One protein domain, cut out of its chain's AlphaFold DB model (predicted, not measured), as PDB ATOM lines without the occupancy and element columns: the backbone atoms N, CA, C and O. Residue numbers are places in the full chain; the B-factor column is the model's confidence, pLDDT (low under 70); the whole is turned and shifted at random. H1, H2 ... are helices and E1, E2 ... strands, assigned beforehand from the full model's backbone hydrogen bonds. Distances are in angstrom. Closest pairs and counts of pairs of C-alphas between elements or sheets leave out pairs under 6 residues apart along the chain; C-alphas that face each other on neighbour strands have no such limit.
ATOM      1  N   GLU A  62      50.218  42.646 -10.107       86.38
ATOM      2  CA  GLU A  62      50.678  42.679  -8.720       86.38
ATOM      3  C   GLU A  62      49.586  43.222  -7.793       86.38
ATOM      4  O   GLU A  62      48.980  44.266  -8.037       86.38
ATOM      5  N   LEU A  63      49.329  42.515  -6.695       84.38
ATOM      6  CA  LEU A  63      48.272  42.870  -5.762       84.38
ATOM      7  C   LEU A  63      48.757  43.870  -4.704       84.38
ATOM      8  O   LEU A  63      49.347  43.482  -3.694       84.38
ATOM      9  N   GLY A  64      48.415  45.145  -4.896       82.38
ATOM     10  CA  GLY A  64      48.538  46.196  -3.883       82.38
ATOM     11  C   GLY A  64      47.318  46.258  -2.955       82.38
ATOM     12  O   GLY A  64      46.181  46.426  -3.405       82.38
ATOM     13  N   TYR A  65      47.524  46.141  -1.639       80.75
ATOM     14  CA  TYR A  65      46.446  46.355  -0.665       80.75
ATOM     15  C   TYR A  65      46.134  47.847  -0.510       80.75
ATOM     16  O   TYR A  65      47.037  48.666  -0.376       80.75
ATOM     17  N   ASN A  66      44.844  48.186  -0.449       79.06
ATOM     18  CA  ASN A  66      44.294  49.547  -0.373       79.06
ATOM     19  C   ASN A  66      44.589  50.442  -1.589       79.06
ATOM     20  O   ASN A  66      44.224  51.619  -1.588       79.06
ATOM     21  N   GLU A  67      45.187  49.890  -2.638       85.81
ATOM     22  CA  GLU A  67      45.382  50.581  -3.903       85.81
ATOM     23  C   GLU A  67      44.185  50.359  -4.833       85.81
ATOM     24  O   GLU A  67      43.441  49.375  -4.732       85.81
ATOM     25  N   ALA A  68      43.961  51.323  -5.725       85.19
ATOM     26  CA  ALA A  68      42.935  51.199  -6.746       85.19
ATOM     27  C   ALA A  68      43.403  50.187  -7.800       85.19
ATOM     28  O   ALA A  68      44.393  50.423  -8.488       85.19
ATOM     29  N   LEU A  69      42.667  49.085  -7.940       89.31
ATOM     30  CA  LEU A  69      42.947  48.053  -8.940       89.31
ATOM     31  C   LEU A  69      42.308  48.394 -10.291       89.31
ATOM     32  O   LEU A  69      42.895  48.178 -11.346       89.31
ATOM     33  N   ALA A  70      41.090  48.937 -10.252       91.56
ATOM     34  CA  ALA A  70      40.364  49.361 -11.440       91.56
ATOM     35  C   ALA A  70      39.325  50.435 -11.113       91.56
ATOM     36  O   ALA A  70      38.920  50.639  -9.962       91.56
ATOM     37  N   THR A  71      38.855  51.103 -12.159       90.94
ATOM     38  CA  THR A  71      37.733  52.037 -12.111       90.94
ATOM     39  C   THR A  71      36.646  51.574 -13.072       90.94
ATOM     40  O   THR A  71      36.925  51.180 -14.201       90.94
ATOM     41  N   VAL A  72      35.393  51.640 -12.630       91.50
ATOM     42  CA  VAL A  72      34.226  51.259 -13.428       91.50
ATOM     43  C   VAL A  72      33.326  52.466 -13.591       91.50
ATOM     44  O   VAL A  72      32.874  53.051 -12.605       91.50
ATOM     45  N   ARG A  73      33.061  52.845 -14.839       90.69
ATOM     46  CA  ARG A  73      32.153  53.941 -15.178       90.69
ATOM     47  C   ARG A  73      30.911  53.395 -15.859       90.69
ATOM     48  O   ARG A  73      31.027  52.661 -16.838       90.69
ATOM     49  N   PHE A  74      29.748  53.811 -15.375       89.75
ATOM     50  CA  PHE A  74      28.452  53.483 -15.957       89.75
ATOM     51  C   PHE A  74      27.924  54.665 -16.760       89.75
ATOM     52  O   PHE A  74      27.921  55.797 -16.280       89.75
ATOM     53  N   LYS A  75      27.446  54.393 -17.971       87.56
ATOM     54  CA  LYS A  75      26.708  55.337 -18.807       87.56
ATOM     55  C   LYS A  75      25.397  54.685 -19.220       87.56
ATOM     56  O   LYS A  75      25.404  53.578 -19.753       87.56
ATOM     57  N   GLU A  76      24.274  55.329 -18.943       84.25
ATOM     58  CA  GLU A  76      22.968  54.794 -19.326       84.25
ATOM     59  C   GLU A  76      22.711  55.076 -20.811       84.25
ATOM     60  O   GLU A  76      22.759  56.226 -21.246       84.25
ATOM     61  N   ASN A  77      22.471  54.019 -21.591       81.56
ATOM     62  CA  ASN A  77      22.112  54.144 -23.008       81.56
ATOM     63  C   ASN A  77      20.600  53.965 -23.216       81.56
ATOM     64  O   ASN A  77      20.018  54.617 -24.080       81.56
ATOM     65  N   GLN A  78      19.973  53.078 -22.437       79.50
ATOM     66  CA  GLN A  78      18.528  52.828 -22.391       79.50
ATOM     67  C   GLN A  78      18.130  52.447 -20.952       79.50
ATOM     68  O   GLN A  78      19.008  52.026 -20.195       79.50
ATOM     69  N   PRO A  79      16.838  52.515 -20.572       76.75
ATOM     70  CA  PRO A  79      16.398  52.090 -19.243       76.75
ATOM     71  C   PRO A  79      16.870  50.665 -18.918       76.75
ATOM     72  O   PRO A  79      16.607  49.733 -19.683       76.75
ATOM     73  N   ASN A  80      17.568  50.493 -17.790       73.62
ATOM     74  CA  ASN A  80      18.187  49.228 -17.352       73.62
ATOM     75  C   ASN A  80      19.259  48.639 -18.296       73.62
ATOM     76  O   ASN A  80      19.625  47.469 -18.144       73.62
ATOM     77  N   GLN A  81      19.790  49.422 -19.242       82.94
ATOM     78  CA  GLN A  81      20.925  49.033 -20.079       82.94
ATOM     79  C   GLN A  81      22.048  50.063 -19.982       82.94
ATOM     80  O   GLN A  81      21.944  51.204 -20.448       82.94
ATOM     81  N   PHE A  82      23.164  49.617 -19.420       85.44
ATOM     82  CA  PHE A  82      24.318  50.452 -19.147       85.44
ATOM     83  C   PHE A  82      25.485  50.063 -20.043       85.44
ATOM     84  O   PHE A  82      25.865  48.894 -20.141       85.44
ATOM     85  N   GLN A  83      26.093  51.061 -20.670       89.25
ATOM     86  CA  GLN A  83      27.426  50.941 -21.225       89.25
ATOM     87  C   GLN A  83      28.430  51.141 -20.097       89.25
ATOM     88  O   GLN A  83      28.460  52.182 -19.439       89.25
ATOM     89  N   VAL A  84      29.246  50.124 -19.871       89.19
ATOM     90  CA  VAL A  84      30.231  50.096 -18.805       89.19
ATOM     91  C   VAL A  84      31.615  50.161 -19.412       89.19
ATOM     92  O   VAL A  84      31.963  49.388 -20.305       89.19
ATOM     93  N   THR A  85      32.387  51.126 -18.926       90.75
ATOM     94  CA  THR A  85      33.816  51.233 -19.213       90.75
ATOM     95  C   THR A  85      34.559  50.757 -17.979       90.75
ATOM     96  O   THR A  85      34.460  51.373 -16.916       90.75
ATOM     97  N   PHE A  86      35.242  49.631 -18.121       90.44
ATOM     98  CA  PHE A  86      36.082  49.042 -17.095       90.44
ATOM     99  C   PHE A  86      37.528  49.395 -17.422       90.44
ATOM    100  O   PHE A  86      38.003  49.006 -18.483       90.44
ATOM    101  N   SER A  87      38.200  50.149 -16.558       90.25
ATOM    102  CA  SER A  87      39.561  50.633 -16.793       90.25
ATOM    103  C   SER A  87      40.469  50.151 -15.672       90.25
ATOM    104  O   SER A  87      40.288  50.537 -14.515       90.25
ATOM    105  N   GLU A  88      41.435  49.317 -16.023       88.00
ATOM    106  CA  GLU A  88      42.456  48.781 -15.125       88.00
ATOM    107  C   GLU A  88      43.586  49.792 -14.945       88.00
ATOM    108  O   GLU A  88      43.883  50.581 -15.849       88.00
ATOM    109  N   THR A  89      44.240  49.779 -13.783       81.69
ATOM    110  CA  THR A  89      45.341  50.710 -13.482       81.69
ATOM    111  C   THR A  89      46.531  50.536 -14.441       81.69
ATOM    112  O   THR A  89      47.227  51.504 -14.736       81.69
ATOM    113  N   GLN A  90      46.698  49.342 -15.019       73.00
ATOM    114  CA  GLN A  90      47.697  49.017 -16.049       73.00
ATOM    115  C   GLN A  90      47.367  49.588 -17.447       73.00
ATOM    116  O   GLN A  90      48.123  49.398 -18.398       73.00
ATOM    117  N   GLY A  91      46.242  50.295 -17.604       75.25
ATOM    118  CA  GLY A  91      45.869  50.983 -18.845       75.25
ATOM    119  C   GLY A  91      45.010  50.164 -19.812       75.25
ATOM    120  O   GLY A  91      44.575  50.696 -20.836       75.25
ATOM    121  N   VAL A  92      44.698  48.903 -19.496       80.94
ATOM    122  CA  VAL A  92      43.723  48.112 -20.259       80.94
ATOM    123  C   VAL A  92      42.314  48.632 -19.960       80.94
ATOM    124  O   VAL A  92      41.950  48.874 -18.812       80.94
ATOM    125  N   SER A  93      41.516  48.858 -21.006       86.00
ATOM    126  CA  SER A  93      40.126  49.304 -20.873       86.00
ATOM    127  C   SER A  93      39.191  48.421 -21.685       86.00
ATOM    128  O   SER A  93      39.374  48.248 -22.890       86.00
ATOM    129  N   HIS A  94      38.153  47.910 -21.032       87.06
ATOM    130  CA  HIS A  94      37.114  47.090 -21.637       87.06
ATOM    131  C   HIS A  94      35.800  47.869 -21.725       87.06
ATOM    132  O   HIS A  94      35.337  48.458 -20.749       87.06
ATOM    133  N   TYR A  95      35.172  47.831 -22.899       87.94
ATOM    134  CA  TYR A  95      33.849  48.404 -23.137       87.94
ATOM    135  C   TYR A  95      32.830  47.279 -23.235       87.94
ATOM    136  O   TYR A  95      32.972  46.371 -24.058       87.94
ATOM    137  N   LEU A  96      31.801  47.320 -22.397       89.19
ATOM    138  CA  LEU A  96      30.814  46.250 -22.316       89.19
ATOM    139  C   LEU A  96      29.416  46.786 -22.024       89.19
ATOM    140  O   LEU A  96      29.247  47.903 -21.543       89.19
ATOM    141  N   HIS A  97      28.410  45.980 -22.345       89.69
ATOM    142  CA  HIS A  97      27.015  46.276 -22.046       89.69
ATOM    143  C   HIS A  97      26.575  45.413 -20.867       89.69
ATOM    144  O   HIS A  97      26.727  44.191 -20.901       89.69
ATOM    145  N   LEU A  98      26.048  46.058 -19.832       88.56
ATOM    146  CA  LEU A  98      25.512  45.427 -18.635       88.56
ATOM    147  C   LEU A  98      24.030  45.763 -18.516       88.56
ATOM    148  O   LEU A  98      23.625  46.919 -18.635       88.56
ATOM    149  N   ALA A  99      23.232  44.738 -18.257       87.44
ATOM    150  CA  ALA A  99      21.821  44.843 -17.927       87.44
ATOM    151  C   ALA A  99      21.594  44.362 -16.490       87.44
ATOM    152  O   ALA A  99      22.166  43.348 -16.076       87.44
ATOM    153  N   GLY A 100      20.755  45.082 -15.749       87.12
ATOM    154  CA  GLY A 100      20.462  44.806 -14.341       87.12
ATOM    155  C   GLY A 100      20.396  46.080 -13.500       87.12
ATOM    156  O   GLY A 100      20.899  47.127 -13.901       87.12
ATOM    157  N   SER A 101      19.762  45.984 -12.333       88.31
ATOM    158  CA  SER A 101      19.670  47.076 -11.352       88.31
ATOM    159  C   SER A 101      20.879  47.120 -10.416       88.31
ATOM    160  O   SER A 101      21.177  48.157  -9.819       88.31
ATOM    161  N   GLN A 102      21.592  46.002 -10.297       91.94
ATOM    162  CA  GLN A 102      22.805  45.859  -9.507       91.94
ATOM    163  C   GLN A 102      23.898  45.181 -10.330       91.94
ATOM    164  O   GLN A 102      23.632  44.577 -11.367       91.94
ATOM    165  N   TRP A 103      25.135  45.267  -9.865       93.88
ATOM    166  CA  TRP A 103      26.274  44.606 -10.480       93.88
ATOM    167  C   TRP A 103      27.271  44.127  -9.427       93.88
ATOM    168  O   TRP A 103      27.304  44.635  -8.303       93.88
ATOM    169  N   GLN A 104      28.090  43.150  -9.802       94.25
ATOM    170  CA  GLN A 104      29.217  42.670  -9.005       94.25
ATOM    171  C   GLN A 104      30.382  42.270  -9.912       94.25
ATOM    172  O   GLN A 104      30.211  42.013 -11.108       94.25
ATOM    173  N   VAL A 105      31.580  42.218  -9.338       94.25
ATOM    174  CA  VAL A 105      32.812  41.820 -10.026       94.25
ATOM    175  C   VAL A 105      33.443  40.626  -9.324       94.25
ATOM    176  O   VAL A 105      33.411  40.517  -8.097       94.25
ATOM    177  N   THR A 106      34.012  39.714 -10.109       94.06
ATOM    178  CA  THR A 106      34.794  38.581  -9.611       94.06
ATOM    179  C   THR A 106      36.258  38.745  -9.994       94.06
ATOM    180  O   THR A 106      36.587  38.953 -11.165       94.06
ATOM    181  N   ILE A 107      37.128  38.597  -9.000       93.44
ATOM    182  CA  ILE A 107      38.583  38.636  -9.121       93.44
ATOM    183  C   ILE A 107      39.142  37.291  -8.661       93.44
ATOM    184  O   ILE A 107      38.727  36.749  -7.633       93.44
ATOM    185  N   TYR A 108      40.117  36.762  -9.388       93.25
ATOM    186  CA  TYR A 108      40.931  35.641  -8.927       93.25
ATOM    187  C   TYR A 108      42.244  36.169  -8.371       93.25
ATOM    188  O   TYR A 108      42.943  36.915  -9.044       93.25
ATOM    189  N   GLY A 109      42.573  35.778  -7.144       92.38
ATOM    190  CA  GLY A 109      43.821  36.131  -6.480       92.38
ATOM    191  C   GLY A 109      44.722  34.918  -6.276       92.38
ATOM    192  O   GLY A 109      44.252  33.835  -5.914       92.38
ATOM    193  N   LEU A 110      46.019  35.127  -6.471       92.19
ATOM    194  CA  LEU A 110      47.103  34.215  -6.131       92.19
ATOM    195  C   LEU A 110      47.839  34.793  -4.923       92.19
ATOM    196  O   LEU A 110      48.669  35.687  -5.049       92.19
ATOM    197  N   MET A 111      47.498  34.310  -3.733       91.69
ATOM    198  CA  MET A 111      48.058  34.811  -2.481       91.69
ATOM    199  C   MET A 111      49.338  34.054  -2.160       91.69
ATOM    200  O   MET A 111      49.291  32.848  -1.916       91.69
ATOM    201  N   THR A 112      50.467  34.749  -2.135       91.75
ATOM    202  CA  THR A 112      51.748  34.192  -1.698       91.75
ATOM    203  C   THR A 112      51.951  34.442  -0.208       91.75
ATOM    204  O   THR A 112      51.509  35.455   0.339       91.75
ATOM    205  N   ASN A 113      52.600  33.509   0.485       91.56
ATOM    206  CA  ASN A 113      52.992  33.722   1.877       91.56
ATOM    207  C   ASN A 113      54.169  34.714   1.992       91.56
ATOM    208  O   ASN A 113      54.832  35.042   1.009       91.56
ATOM    209  N   ALA A 114      54.470  35.147   3.220       89.94
ATOM    210  CA  ALA A 114      55.556  36.093   3.482       89.94
ATOM    211  C   ALA A 114      56.930  35.596   2.991       89.94
ATOM    212  O   ALA A 114      57.749  36.389   2.542       89.94
ATOM    213  N   THR A 115      57.188  34.285   3.030       90.81
ATOM    214  CA  THR A 115      58.448  33.721   2.529       90.81
ATOM    215  C   THR A 115      58.619  33.997   1.038       90.81
ATOM    216  O   THR A 115      59.657  34.511   0.645       90.81
ATOM    217  N   LEU A 116      57.607  33.704   0.216       88.81
ATOM    218  CA  LEU A 116      57.658  33.945  -1.231       88.81
ATOM    219  C   LEU A 116      57.722  35.436  -1.567       88.81
ATOM    220  O   LEU A 116      58.485  35.819  -2.451       88.81
ATOM    221  N   GLN A 117      56.995  36.272  -0.827       88.19
ATOM    222  CA  GLN A 117      57.064  37.726  -0.996       88.19
ATOM    223  C   GLN A 117      58.481  38.253  -0.728       88.19
ATOM    224  O   GLN A 117      58.998  39.044  -1.511       88.19
ATOM    225  N   ASN A 118      59.162  37.737   0.302       89.81
ATOM    226  CA  ASN A 118      60.558  38.086   0.586       89.81
ATOM    227  C   ASN A 118      61.536  37.602  -0.498       89.81
ATOM    228  O   ASN A 118      62.616  38.170  -0.639       89.81
ATOM    229  N   PHE A 119      61.170  36.575  -1.268       88.38
ATOM    230  CA  PHE A 119      61.907  36.133  -2.454       88.38
ATOM    231  C   PHE A 119      61.540  36.921  -3.725       88.38
ATOM    232  O   PHE A 119      61.986  36.558  -4.811       88.38
ATOM    233  N   GLY A 120      60.754  37.996  -3.606       84.00
ATOM    234  CA  GLY A 120      60.353  38.838  -4.733       84.00
ATOM    235  C   GLY A 120      59.194  38.269  -5.551       84.00
ATOM    236  O   GLY A 120      59.042  38.635  -6.710       84.00
ATOM    237  N   ILE A 121      58.392  37.366  -4.975       86.00
ATOM    238  CA  ILE A 121      57.192  36.813  -5.617       86.00
ATOM    239  C   ILE A 121      55.953  37.422  -4.934       86.00
ATOM    240  O   ILE A 121      55.469  36.873  -3.931       86.00
ATOM    241  N   PRO A 122      55.450  38.572  -5.425       88.50
ATOM    242  CA  PRO A 122      54.289  39.228  -4.838       88.50
ATOM    243  C   PRO A 122      53.020  38.389  -5.026       88.50
ATOM    244  O   PRO A 122      52.969  37.444  -5.816       88.50
ATOM    245  N   ALA A 123      51.978  38.729  -4.268       90.31
ATOM    246  CA  ALA A 123      50.647  38.215  -4.553       90.31
ATOM    247  C   ALA A 123      50.152  38.810  -5.879       90.31
ATOM    248  O   ALA A 123      50.453  39.960  -6.191       90.31
ATOM    249  N   GLY A 124      49.387  38.032  -6.638       90.56
ATOM    250  CA  GLY A 124      48.857  38.450  -7.933       90.56
ATOM    251  C   GLY A 124      47.336  38.445  -7.967       90.56
ATOM    252  O   GLY A 124      46.692  37.730  -7.189       90.56
ATOM    253  N   PHE A 125      46.740  39.192  -8.889       91.81
ATOM    254  CA  PHE A 125      45.309  39.126  -9.162       91.81
ATOM    255  C   PHE A 125      44.993  39.258 -10.651       91.81
ATOM    256  O   PHE A 125      45.785  39.785 -11.419       91.81
ATOM    257  N   LYS A 126      43.817  38.768 -11.047       90.62
ATOM    258  CA  LYS A 126      43.245  38.992 -12.377       90.62
ATOM    259  C   LYS A 126      41.744  39.226 -12.297       90.62
ATOM    260  O   LYS A 126      41.039  38.551 -11.531       90.62
ATOM    261  N   PHE A 127      41.237  40.158 -13.097       91.44
ATOM    262  CA  PHE A 127      39.801  40.366 -13.252       91.44
ATOM    263  C   PHE A 127      39.204  39.273 -14.135       91.44
ATOM    264  O   PHE A 127      39.646  39.042 -15.253       91.44
ATOM    265  N   VAL A 128      38.186  38.576 -13.632       90.19
ATOM    266  CA  VAL A 128      37.615  37.419 -14.337       90.19
ATOM    267  C   VAL A 128      36.361  37.825 -15.069       90.19
ATOM    268  O   VAL A 128      36.235  37.636 -16.277       90.19
ATOM    269  N   LYS A 129      35.408  38.381 -14.324       92.00
ATOM    270  CA  LYS A 129      34.092  38.691 -14.858       92.00
ATOM    271  C   LYS A 129      33.436  39.844 -14.134       92.00
ATOM    272  O   LYS A 129      33.635  40.041 -12.936       92.00
ATOM    273  N   ILE A 130      32.581  40.528 -14.876       92.56
ATOM    274  CA  ILE A 130      31.599  41.464 -14.350       92.56
ATOM    275  C   ILE A 130      30.205  40.955 -14.706       92.56
ATOM    276  O   ILE A 130      29.978  40.455 -15.814       92.56
ATOM    277  N   GLU A 131      29.279  41.035 -13.758       92.19
ATOM    278  CA  GLU A 131      27.906  40.583 -13.960       92.19
ATOM    279  C   GLU A 131      26.889  41.587 -13.433       92.19
ATOM    280  O   GLU A 131      27.108  42.255 -12.423       92.19
ATOM    281  N   GLY A 132      25.785  41.690 -14.163       91.44
ATOM    282  CA  GLY A 132      24.631  42.513 -13.855       91.44
ATOM    283  C   GLY A 132      23.517  41.621 -13.339       91.44
ATOM    284  O   GLY A 132      23.212  40.577 -13.922       91.44
ATOM    285  N   VAL A 133      22.922  42.030 -12.232       89.88
ATOM    286  CA  VAL A 133      21.947  41.261 -11.466       89.88
ATOM    287  C   VAL A 133      20.683  42.097 -11.314       89.88
ATOM    288  O   VAL A 133      20.736  43.319 -11.158       89.88
ATOM    289  N   ASN A 134      19.530  41.438 -11.366       88.50
ATOM    290  CA  ASN A 134      18.258  42.036 -10.991       88.50
ATOM    291  C   ASN A 134      17.626  41.194  -9.877       88.50
ATOM    292  O   ASN A 134      17.217  40.052 -10.100       88.50
ATOM    293  N   GLY A 135      17.620  41.726  -8.653       84.56
ATOM    294  CA  GLY A 135      17.257  40.960  -7.462       84.56
ATOM    295  C   GLY A 135      18.253  39.827  -7.204       84.56
ATOM    296  O   GLY A 135      19.387  40.076  -6.812       84.56
ATOM    297  N   GLN A 136      17.836  38.578  -7.429       77.56
ATOM    298  CA  GLN A 136      18.685  37.386  -7.268       77.56
ATOM    299  C   GLN A 136      19.108  36.744  -8.598       77.56
ATOM    300  O   GLN A 136      19.864  35.772  -8.593       77.56
ATOM    301  N   GLN A 137      18.632  37.255  -9.737       83.25
ATOM    302  CA  GLN A 137      18.871  36.637 -11.037       83.25
ATOM    303  C   GLN A 137      19.945  37.390 -11.828       83.25
ATOM    304  O   GLN A 137      19.831  38.594 -12.079       83.25
ATOM    305  N   SER A 138      20.975  36.658 -12.261       84.69
ATOM    306  CA  SER A 138      21.976  37.178 -13.195       84.69
ATOM    307  C   SER A 138      21.303  37.468 -14.538       84.69
ATOM    308  O   SER A 138      20.660  36.600 -15.129       84.69
ATOM    309  N   THR A 139      21.387  38.721 -14.974       82.12
ATOM    310  CA  THR A 139      20.758  39.222 -16.204       82.12
ATOM    311  C   THR A 139      21.781  39.340 -17.328       82.12
ATOM    312  O   THR A 139      21.456  39.133 -18.496       82.12
ATOM    313  N   SER A 140      23.034  39.651 -16.995       84.50
ATOM    314  CA  SER A 140      24.125  39.728 -17.964       84.50
ATOM    315  C   SER A 140      25.456  39.390 -17.305       84.50
ATOM    316  O   SER A 140      25.681  39.710 -16.143       84.50
ATOM    317  N   GLN A 141      26.353  38.747 -18.048       86.81
ATOM    318  CA  GLN A 141      27.699  38.427 -17.586       86.81
ATOM    319  C   GLN A 141      28.682  38.643 -18.732       86.81
ATOM    320  O   GLN A 141      28.422  38.230 -19.865       86.81
ATOM    321  N   LYS A 142      29.829  39.249 -18.434       87.19
ATOM    322  CA  LYS A 142      30.927  39.414 -19.384       87.19
ATOM    323  C   LYS A 142      32.236  38.960 -18.747       87.19
ATOM    324  O   LYS A 142      32.575  39.413 -17.657       87.19
ATOM    325  N   MET A 143      32.953  38.065 -19.431       87.31
ATOM    326  CA  MET A 143      34.342  37.749 -19.087       87.31
ATOM    327  C   MET A 143      35.223  38.944 -19.456       87.31
ATOM    328  O   MET A 143      35.108  39.474 -20.566       87.31
ATOM    329  N   LEU A 144      36.046  39.376 -18.506       82.25
ATOM    330  CA  LEU A 144      37.052  40.424 -18.689       82.25
ATOM    331  C   LEU A 144      38.357  39.801 -19.195       82.25
ATOM    332  O   LEU A 144      38.915  40.274 -20.181       82.25
ATOM    333  N   THR A 145      38.721  38.652 -18.622       80.44
ATOM    334  CA  THR A 145      39.859  37.839 -19.050       80.44
ATOM    335  C   THR A 145      39.395  36.421 -19.353       80.44
ATOM    336  O   THR A 145      38.766  35.764 -18.523       80.44
ATOM    337  N   GLU A 146      39.720  35.935 -20.549       71.69
ATOM    338  CA  GLU A 146      39.579  34.529 -20.928       71.69
ATOM    339  C   GLU A 146      40.977  33.916 -21.054       71.69
ATOM    340  O   GLU A 146      41.875  34.544 -21.617       71.69
ATOM    341  N   SER A 147      41.175  32.694 -20.542       67.75
ATOM    342  CA  SER A 147      42.452  31.986 -20.711       67.75
ATOM    343  C   SER A 147      42.666  31.703 -22.199       67.75
ATOM    344  O   SER A 147      42.003  30.844 -22.788       67.75
ATOM    345  N   ARG A 148      43.594  32.438 -22.819       66.50
ATOM    346  CA  ARG A 148      43.832  32.406 -24.273       66.50
ATOM    347  C   ARG A 148      44.313  31.046 -24.778       66.50
ATOM    348  O   ARG A 148      44.168  30.744 -25.958       66.50
ATOM    349  N   TYR A 149      44.887  30.236 -23.890       69.06
ATOM    350  CA  TYR A 149      45.573  28.989 -24.230       69.06
ATOM    351  C   TYR A 149      44.904  27.744 -23.628       69.06
ATOM    352  O   TYR A 149      45.446  26.645 -23.733       69.06
ATOM    353  N   GLY A 150      43.725  27.894 -23.009       73.00
ATOM    354  CA  GLY A 150      42.943  26.789 -22.439       73.00
ATOM    355  C   GLY A 150      43.516  26.176 -21.154       73.00
ATOM    356  O   GLY A 150      42.904  25.267 -20.591       73.00
ATOM    357  N   LEU A 151      44.662  26.668 -20.675       76.56
ATOM    358  CA  LEU A 151      45.262  26.302 -19.399       76.56
ATOM    359  C   LEU A 151      45.132  27.482 -18.435       76.56
ATOM    360  O   LEU A 151      45.802  28.487 -18.616       76.56
ATOM    361  N   ASP A 152      44.306  27.336 -17.402       86.06
ATOM    362  CA  ASP A 152      44.139  28.351 -16.359       86.06
ATOM    363  C   ASP A 152      44.934  27.956 -15.111       86.06
ATOM    364  O   ASP A 152      44.579  26.997 -14.405       86.06
ATOM    365  N   ILE A 153      46.009  28.698 -14.835       86.94
ATOM    366  CA  ILE A 153      46.913  28.411 -13.720       86.94
ATOM    367  C   ILE A 153      46.168  28.448 -12.385       86.94
ATOM    368  O   ILE A 153      46.460  27.658 -11.488       86.94
ATOM    369  N   TRP A 154      45.132  29.280 -12.268       91.62
ATOM    370  CA  TRP A 154      44.320  29.367 -11.061       91.62
ATOM    371  C   TRP A 154      43.643  28.035 -10.735       91.62
ATOM    372  O   TRP A 154      43.747  27.539  -9.611       91.62
ATOM    373  N   HIS A 155      43.012  27.409 -11.730       90.00
ATOM    374  CA  HIS A 155      42.345  26.118 -11.568       90.00
ATOM    375  C   HIS A 155      43.346  24.991 -11.282       90.00
ATOM    376  O   HIS A 155      43.062  24.098 -10.476       90.00
ATOM    377  N   VAL A 156      44.526  25.039 -11.908       89.69
ATOM    378  CA  VAL A 156      45.629  24.110 -11.618       89.69
ATOM    379  C   VAL A 156      46.046  24.230 -10.153       89.69
ATOM    380  O   VAL A 156      46.081  23.215  -9.455       89.69
ATOM    381  N   LEU A 157      46.320  25.442  -9.661       91.12
ATOM    382  CA  LEU A 157      46.747  25.654  -8.277       91.12
ATOM    383  C   LEU A 157      45.665  25.262  -7.273       91.12
ATOM    384  O   LEU A 157      45.992  24.739  -6.213       91.12
ATOM    385  N   GLN A 158      44.387  25.457  -7.591       92.06
ATOM    386  CA  GLN A 158      43.313  24.967  -6.728       92.06
ATOM    387  C   GLN A 158      43.288  23.441  -6.652       92.06
ATOM    388  O   GLN A 158      43.260  22.875  -5.554       92.06
ATOM    389  N   ARG A 159      43.343  22.768  -7.808       91.75
ATOM    390  CA  ARG A 159      43.333  21.301  -7.893       91.75
ATOM    391  C   ARG A 159      44.550  20.680  -7.208       91.75
ATOM    392  O   ARG A 159      44.424  19.647  -6.554       91.75
ATOM    393  N   PHE A 160      45.711  21.306  -7.352       91.50
ATOM    394  CA  PHE A 160      46.987  20.832  -6.823       91.50
ATOM    395  C   PHE A 160      47.485  21.666  -5.637       91.50
ATOM    396  O   PHE A 160      48.687  21.765  -5.412       91.50
ATOM    397  N   SER A 161      46.575  22.236  -4.846       90.38
ATOM    398  CA  SER A 161      46.919  23.103  -3.706       90.38
ATOM    399  C   SER A 161      47.854  22.436  -2.691       90.38
ATOM    400  O   SER A 161      48.699  23.097  -2.097       90.38
ATOM    401  N   TRP A 162      47.777  21.109  -2.553       91.19
ATOM    402  CA  TRP A 162      48.667  20.321  -1.697       91.19
ATOM    403  C   TRP A 162      50.138  20.316  -2.152       91.19
ATOM    404  O   TRP A 162      51.020  20.126  -1.318       91.19
ATOM    405  N   LEU A 163      50.412  20.534  -3.445       90.06
ATOM    406  CA  LEU A 163      51.775  20.646  -3.981       90.06
ATOM    407  C   LEU A 163      52.391  22.027  -3.728       90.06
ATOM    408  O   LEU A 163      53.614  22.152  -3.729       90.06
ATOM    409  N   PHE A 164      51.564  23.052  -3.505       88.44
ATOM    410  CA  PHE A 164      51.993  24.448  -3.406       88.44
ATOM    411  C   PHE A 164      51.419  25.141  -2.158       88.44
ATOM    412  O   PHE A 164      50.717  26.142  -2.287       88.44
ATOM    413  N   PRO A 165      51.711  24.669  -0.930       88.94
ATOM    414  CA  PRO A 165      51.129  25.239   0.291       88.94
ATOM    415  C   PRO A 165      51.482  26.720   0.529       88.94
ATOM    416  O   PRO A 165      50.812  27.406   1.297       88.94
ATOM    417  N   GLN A 166      52.525  27.231  -0.124       90.06
ATOM    418  CA  GLN A 166      52.953  28.625  -0.052       90.06
ATOM    419  C   GLN A 166      52.125  29.570  -0.937       90.06
ATOM    420  O   GLN A 166      52.226  30.786  -0.760       90.06
ATOM    421  N   VAL A 167      51.333  29.034  -1.876       90.94
ATOM    422  CA  VAL A 167      50.505  29.809  -2.809       90.94
ATOM    423  C   VAL A 167      49.048  29.376  -2.690       90.94
ATOM    424  O   VAL A 167      48.699  28.218  -2.887       90.94
ATOM    425  N   SER A 168      48.164  30.318  -2.385       90.88
ATOM    426  CA  SER A 168      46.726  30.073  -2.267       90.88
ATOM    427  C   SER A 168      45.957  30.753  -3.395       90.88
ATOM    428  O   SER A 168      45.905  31.980  -3.462       90.88
ATOM    429  N   ALA A 169      45.300  29.963  -4.242       93.25
ATOM    430  CA  ALA A 169      44.405  30.453  -5.287       93.25
ATOM    431  C   ALA A 169      42.980  30.656  -4.739       93.25
ATOM    432  O   ALA A 169      42.283  29.692  -4.408       93.25
ATOM    433  N   LYS A 170      42.533  31.912  -4.633       92.31
ATOM    434  CA  LYS A 170      41.227  32.285  -4.060       92.31
ATOM    435  C   LYS A 170      40.409  33.118  -5.041       92.31
ATOM    436  O   LYS A 170      40.970  33.890  -5.812       92.31
ATOM    437  N   ALA A 171      39.090  32.956  -5.008       93.06
ATOM    438  CA  ALA A 171      38.159  33.834  -5.709       93.06
ATOM    439  C   ALA A 171      37.605  34.865  -4.728       93.06
ATOM    440  O   ALA A 171      37.230  34.518  -3.608       93.06
ATOM    441  N   PHE A 172      37.523  36.112  -5.173       92.62
ATOM    442  CA  PHE A 172      36.898  37.204  -4.448       92.62
ATOM    443  C   PHE A 172      35.765  37.755  -5.297       92.62
ATOM    444  O   PHE A 172      35.952  38.061  -6.473       92.62
ATOM    445  N   VAL A 173      34.594  37.881  -4.692       92.38
ATOM    446  CA  VAL A 173      33.421  38.482  -5.319       92.38
ATOM    447  C   VAL A 173      33.095  39.734  -4.522       92.38
ATOM    448  O   VAL A 173      33.108  39.693  -3.289       92.38
ATOM    449  N   SER A 174      32.869  40.852  -5.207       92.81
ATOM    450  CA  SER A 174      32.418  42.073  -4.541       92.81
ATOM    451  C   SER A 174      31.014  41.891  -3.963       92.81
ATOM    452  O   SER A 174      30.264  41.002  -4.369       92.81
ATOM    453  N   SER A 175      30.611  42.786  -3.064       90.94
ATOM    454  CA  SER A 175      29.189  42.952  -2.775       90.94
ATOM    455  C   SER A 175      28.436  43.458  -4.016       90.94
ATOM    456  O   SER A 175      29.031  43.844  -5.028       90.94
ATOM    457  N   LEU A 176      27.104  43.403  -3.960       90.94
ATOM    458  CA  LEU A 176      26.249  43.958  -5.003       90.94
ATOM    459  C   LEU A 176      26.220  45.482  -4.895       90.94
ATOM    460  O   LEU A 176      25.894  46.035  -3.842       90.94
ATOM    461  N   HIS A 177      26.489  46.156  -6.007       92.25
ATOM    462  CA  HIS A 177      26.468  47.611  -6.106       92.25
ATOM    463  C   HIS A 177      25.354  48.066  -7.048       92.25
ATOM    464  O   HIS A 177      25.096  47.395  -8.044       92.25
ATOM    465  N   PRO A 178      24.667  49.185  -6.764       90.06
ATOM    466  CA  PRO A 178      23.609  49.673  -7.642       90.06
ATOM    467  C   PRO A 178      24.195  50.119  -8.985       90.06
ATOM    468  O   PRO A 178      25.227  50.786  -9.021       90.06
ATOM    469  N   ALA A 179      23.536  49.779 -10.089       87.19
ATOM    470  CA  ALA A 179      23.851  50.333 -11.399       87.19
ATOM    471  C   ALA A 179      23.108  51.670 -11.548       87.19
ATOM    472  O   ALA A 179      21.888  51.702 -11.696       87.19
ATOM    473  N   LYS A 180      23.837  52.785 -11.438       87.62
ATOM    474  CA  LYS A 180      23.300  54.146 -11.593       87.62
ATOM    475  C   LYS A 180      23.902  54.813 -12.831       87.62
ATOM    476  O   LYS A 180      25.075  54.601 -13.142       87.62
ATOM    477  N   ALA A 181      23.114  55.646 -13.505       84.31
ATOM    478  CA  ALA A 181      23.597  56.475 -14.605       84.31
ATOM    479  C   ALA A 181      24.718  57.416 -14.135       84.31
ATOM    480  O   ALA A 181      24.644  57.977 -13.040       84.31
ATOM    481  N   ASP A 182      25.760  57.551 -14.957       83.56
ATOM    482  CA  ASP A 182      26.934  58.404 -14.720       83.56
ATOM    483  C   ASP A 182      27.673  58.130 -13.400       83.56
ATOM    484  O   ASP A 182      28.409  58.977 -12.882       83.56
ATOM    485  N   ALA A 183      27.497  56.930 -12.843       88.88
ATOM    486  CA  ALA A 183      28.182  56.524 -11.633       88.88
ATOM    487  C   ALA A 183      29.619  56.087 -11.929       88.88
ATOM    488  O   ALA A 183      29.906  55.397 -12.916       88.88
ATOM    489  N   LEU A 184      30.523  56.481 -11.034       91.31
ATOM    490  CA  LEU A 184      31.928  56.107 -11.071       91.31
ATOM    491  C   LEU A 184      32.267  55.323  -9.809       91.31
ATOM    492  O   LEU A 184      32.066  55.819  -8.701       91.31
ATOM    493  N   TYR A 185      32.818  54.130  -9.980       92.69
ATOM    494  CA  TYR A 185      33.214  53.247  -8.893       92.69
ATOM    495  C   TYR A 185      34.708  52.961  -8.957       92.69
ATOM    496  O   TYR A 185      35.257  52.739 -10.033       92.69
ATOM    497  N   ARG A 186      35.352  52.924  -7.795       92.94
ATOM    498  CA  ARG A 186      36.718  52.433  -7.616       92.94
ATOM    499  C   ARG A 186      36.665  51.042  -7.015       92.94
ATOM    500  O   ARG A 186      35.972  50.851  -6.021       92.94
ATOM    501  N   ILE A 187      37.419  50.116  -7.588       93.00
ATOM    502  CA  ILE A 187      37.619  48.773  -7.051       93.00
ATOM    503  C   ILE A 187      39.001  48.728  -6.401       93.00
ATOM    504  O   ILE A 187      39.990  49.112  -7.027       93.00
ATOM    505  N   SER A 188      39.068  48.257  -5.163       92.06
ATOM    506  CA  SER A 188      40.307  48.087  -4.400       92.06
ATOM    507  C   SER A 188      40.307  46.757  -3.650       92.06
ATOM    508  O   SER A 188      39.252  46.232  -3.287       92.06
ATOM    509  N   MET A 189      41.491  46.202  -3.396       91.00
ATOM    510  CA  MET A 189      41.628  45.041  -2.514       91.00
ATOM    511  C   MET A 189      41.901  45.500  -1.086       91.00
ATOM    512  O   MET A 189      42.843  46.244  -0.829       91.00
ATOM    513  N   THR A 190      41.116  44.999  -0.142       87.44
ATOM    514  CA  THR A 190      41.330  45.178   1.297       87.44
ATOM    515  C   THR A 190      41.737  43.851   1.932       87.44
ATOM    516  O   THR A 190      41.592  42.781   1.338       87.44
ATOM    517  N   LEU A 191      42.173  43.884   3.192       81.12
ATOM    518  CA  LEU A 191      42.429  42.668   3.976       81.12
ATOM    519  C   LEU A 191      41.186  41.771   4.126       81.12
ATOM    520  O   LEU A 191      41.317  40.570   4.358       81.12
ATOM    521  N   LYS A 192      39.980  42.344   4.006       81.06
ATOM    522  CA  LYS A 192      38.702  41.623   4.109       81.06
ATOM    523  C   LYS A 192      38.205  41.089   2.759       81.06
ATOM    524  O   LYS A 192      37.245  40.324   2.741       81.06
ATOM    525  N   GLY A 193      38.851  41.462   1.654       86.69
ATOM    526  CA  GLY A 193      38.463  41.094   0.293       86.69
ATOM    527  C   GLY A 193      38.288  42.308  -0.616       86.69
ATOM    528  O   GLY A 193      38.848  43.375  -0.368       86.69
ATOM    529  N   VAL A 194      37.508  42.135  -1.681       91.38
ATOM    530  CA  VAL A 194      37.282  43.170  -2.696       91.38
ATOM    531  C   VAL A 194      36.287  44.202  -2.182       91.38
ATOM    532  O   VAL A 194      35.169  43.862  -1.798       91.38
ATOM    533  N   GLU A 195      36.692  45.465  -2.213       92.69
ATOM    534  CA  GLU A 195      35.854  46.609  -1.885       92.69
ATOM    535  C   GLU A 195      35.588  47.426  -3.148       92.69
ATOM    536  O   GLU A 195      36.484  47.658  -3.962       92.69
ATOM    537  N   VAL A 196      34.348  47.887  -3.299       92.75
ATOM    538  CA  VAL A 196      33.982  48.830  -4.351       92.75
ATOM    539  C   VAL A 196      33.407  50.078  -3.704       92.75
ATOM    540  O   VAL A 196      32.392  50.029  -3.004       92.75
ATOM    541  N   LYS A 197      34.048  51.215  -3.962       91.50
ATOM    542  CA  LYS A 197      33.658  52.515  -3.423       91.50
ATOM    543  C   LYS A 197      33.128  53.408  -4.536       91.50
ATOM    544  O   LYS A 197      33.798  53.610  -5.548       91.50
ATOM    545  N   ALA A 198      31.935  53.964  -4.349       90.56
ATOM    546  CA  ALA A 198      31.410  54.986  -5.247       90.56
ATOM    547  C   ALA A 198      32.245  56.269  -5.098       90.56
ATOM    548  O   ALA A 198      32.397  56.791  -3.996       90.56
ATOM    549  N   LEU A 199      32.805  56.752  -6.205       86.00
ATOM    550  CA  LEU A 199      33.519  58.028  -6.289       86.00
ATOM    551  C   LEU A 199      32.583  59.176  -6.676       86.00
ATOM    552  O   LEU A 199      32.828  60.322  -6.317       86.00
ATOM    553  N   SER A 200      31.520  58.867  -7.417       77.12
ATOM    554  CA  SER A 200      30.468  59.810  -7.783       77.12
ATOM    555  C   SER A 200      29.154  59.048  -7.932       77.12
ATOM    556  O   SER A 200      29.088  58.071  -8.683       77.12
ATOM    557  N   GLY A 201      28.122  59.478  -7.206       55.44
ATOM    558  CA  GLY A 201      26.737  59.082  -7.452       55.44
ATOM    559  C   GLY A 201      26.134  60.097  -8.412       55.44
ATOM    560  O   GLY A 201      26.078  61.272  -8.060       55.44
ATOM    561  N   GLY A 202      25.776  59.661  -9.624       54.16
ATOM    562  CA  GLY A 202      25.408  60.520 -10.753       54.16
ATOM    563  C   GLY A 202      24.665  61.791 -10.345       54.16
ATOM    564  O   GLY A 202      23.556  61.683  -9.847       54.16
TER     565      GLY A 202
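Overview. This is residues 62 to 202 of the 246 residues of an uncharacterized protein of Zooshikella ganghwensis (UniProt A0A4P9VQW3). Two strongly twisted sheets make a sandwich, only partly face to face: E3, E2, E1, E8 and E9 on one side, E6, E5, E4 and E7 on the other, with edges coming together at E3 with E6 and at E9 with E7. The four-stranded sheet is curled like part of a barrel; H2 packs across its outer face, and little H1 sits at the far end of E4, well away from the five-stranded sheet. The printed part has 141 residues with nine named strands and two named helices, in the order E1 E2 E3 E4 H1 E5 E6 H2 E7 E8 E9, mostly strand, both sheets antiparallel. It is compact, with a radius of gyration of the C-alphas of 16.1 A, yet elongated, spanning 50 by 29 by 27 A.

Along the chain. Find C-alpha 68 at (42.935, 51.199, -6.746); from there E1 runs 29.0 A to residue 78. E2, residues 81 to 88, and E3, residues 93 to 99, complete a meander, each strand the antiparallel neighbour of the one before. E4, residues 102 to 112, begins at (22.805, 45.859, -9.507) and covers 32.2 A. Next come H1, residues 114 to 118, E5, residues 124 to 134 and 31.0 A long, and E6, residues 137 to 143. H2 is residues 153 to 159, E7 167 to 173, E8 184 to 190, and E9 193 to 200, ending at (30.468, 59.810, -7.783).

Arrangement. Look first at the hairpin E1 and E2, where N 73 and O 85 are 2.9 A apart. In the hairpin E2 and E3, N 84 and O 96 are 2.8 A apart; across E1 and E8, N 72 and O 185 are 2.8 A apart. In the hairpin E8 and E9, N 188 and O 195 are 2.9 A apart. In the other sheet, these backbone pairs are within hydrogen-bond range: N 104 and O 131 across E4 and E5 at 2.9 A, N 132 and O 140 across the hairpin E5 and E6 at 2.8 A, and N 109 and O 170 across E4 and E7 at 2.8 A. The parts of the two sheets that face each other are 9.9 A apart centre to centre, and the best planes of these parts are 16 degrees apart. The closest C-alphas of E3 and E6, Ala 99 and Ser 140, are 5.6 A apart; those of E7 and E9, Phe 172 and Val 194, 6.2 A. H2 is on the sheet of E7 at a height of 8.4 A, across the strands at 77 degrees to E7 on the local plane; their closest C-alphas, Gln 158 and Ala 169, are 5.8 A apart. H1 is on neither sheet. In H1 and H2 every O i to N i+4 pair is within hydrogen-bond range.

Size, cuts and confidence. The C-alphas farthest apart, Pro 79 and Phe 119, are 51.1 A apart. The printed part has no cut and no long link. The mean pLDDT of the printed part is 87.0; look for values under 70 at residues 147 to 149 and 201 to 202.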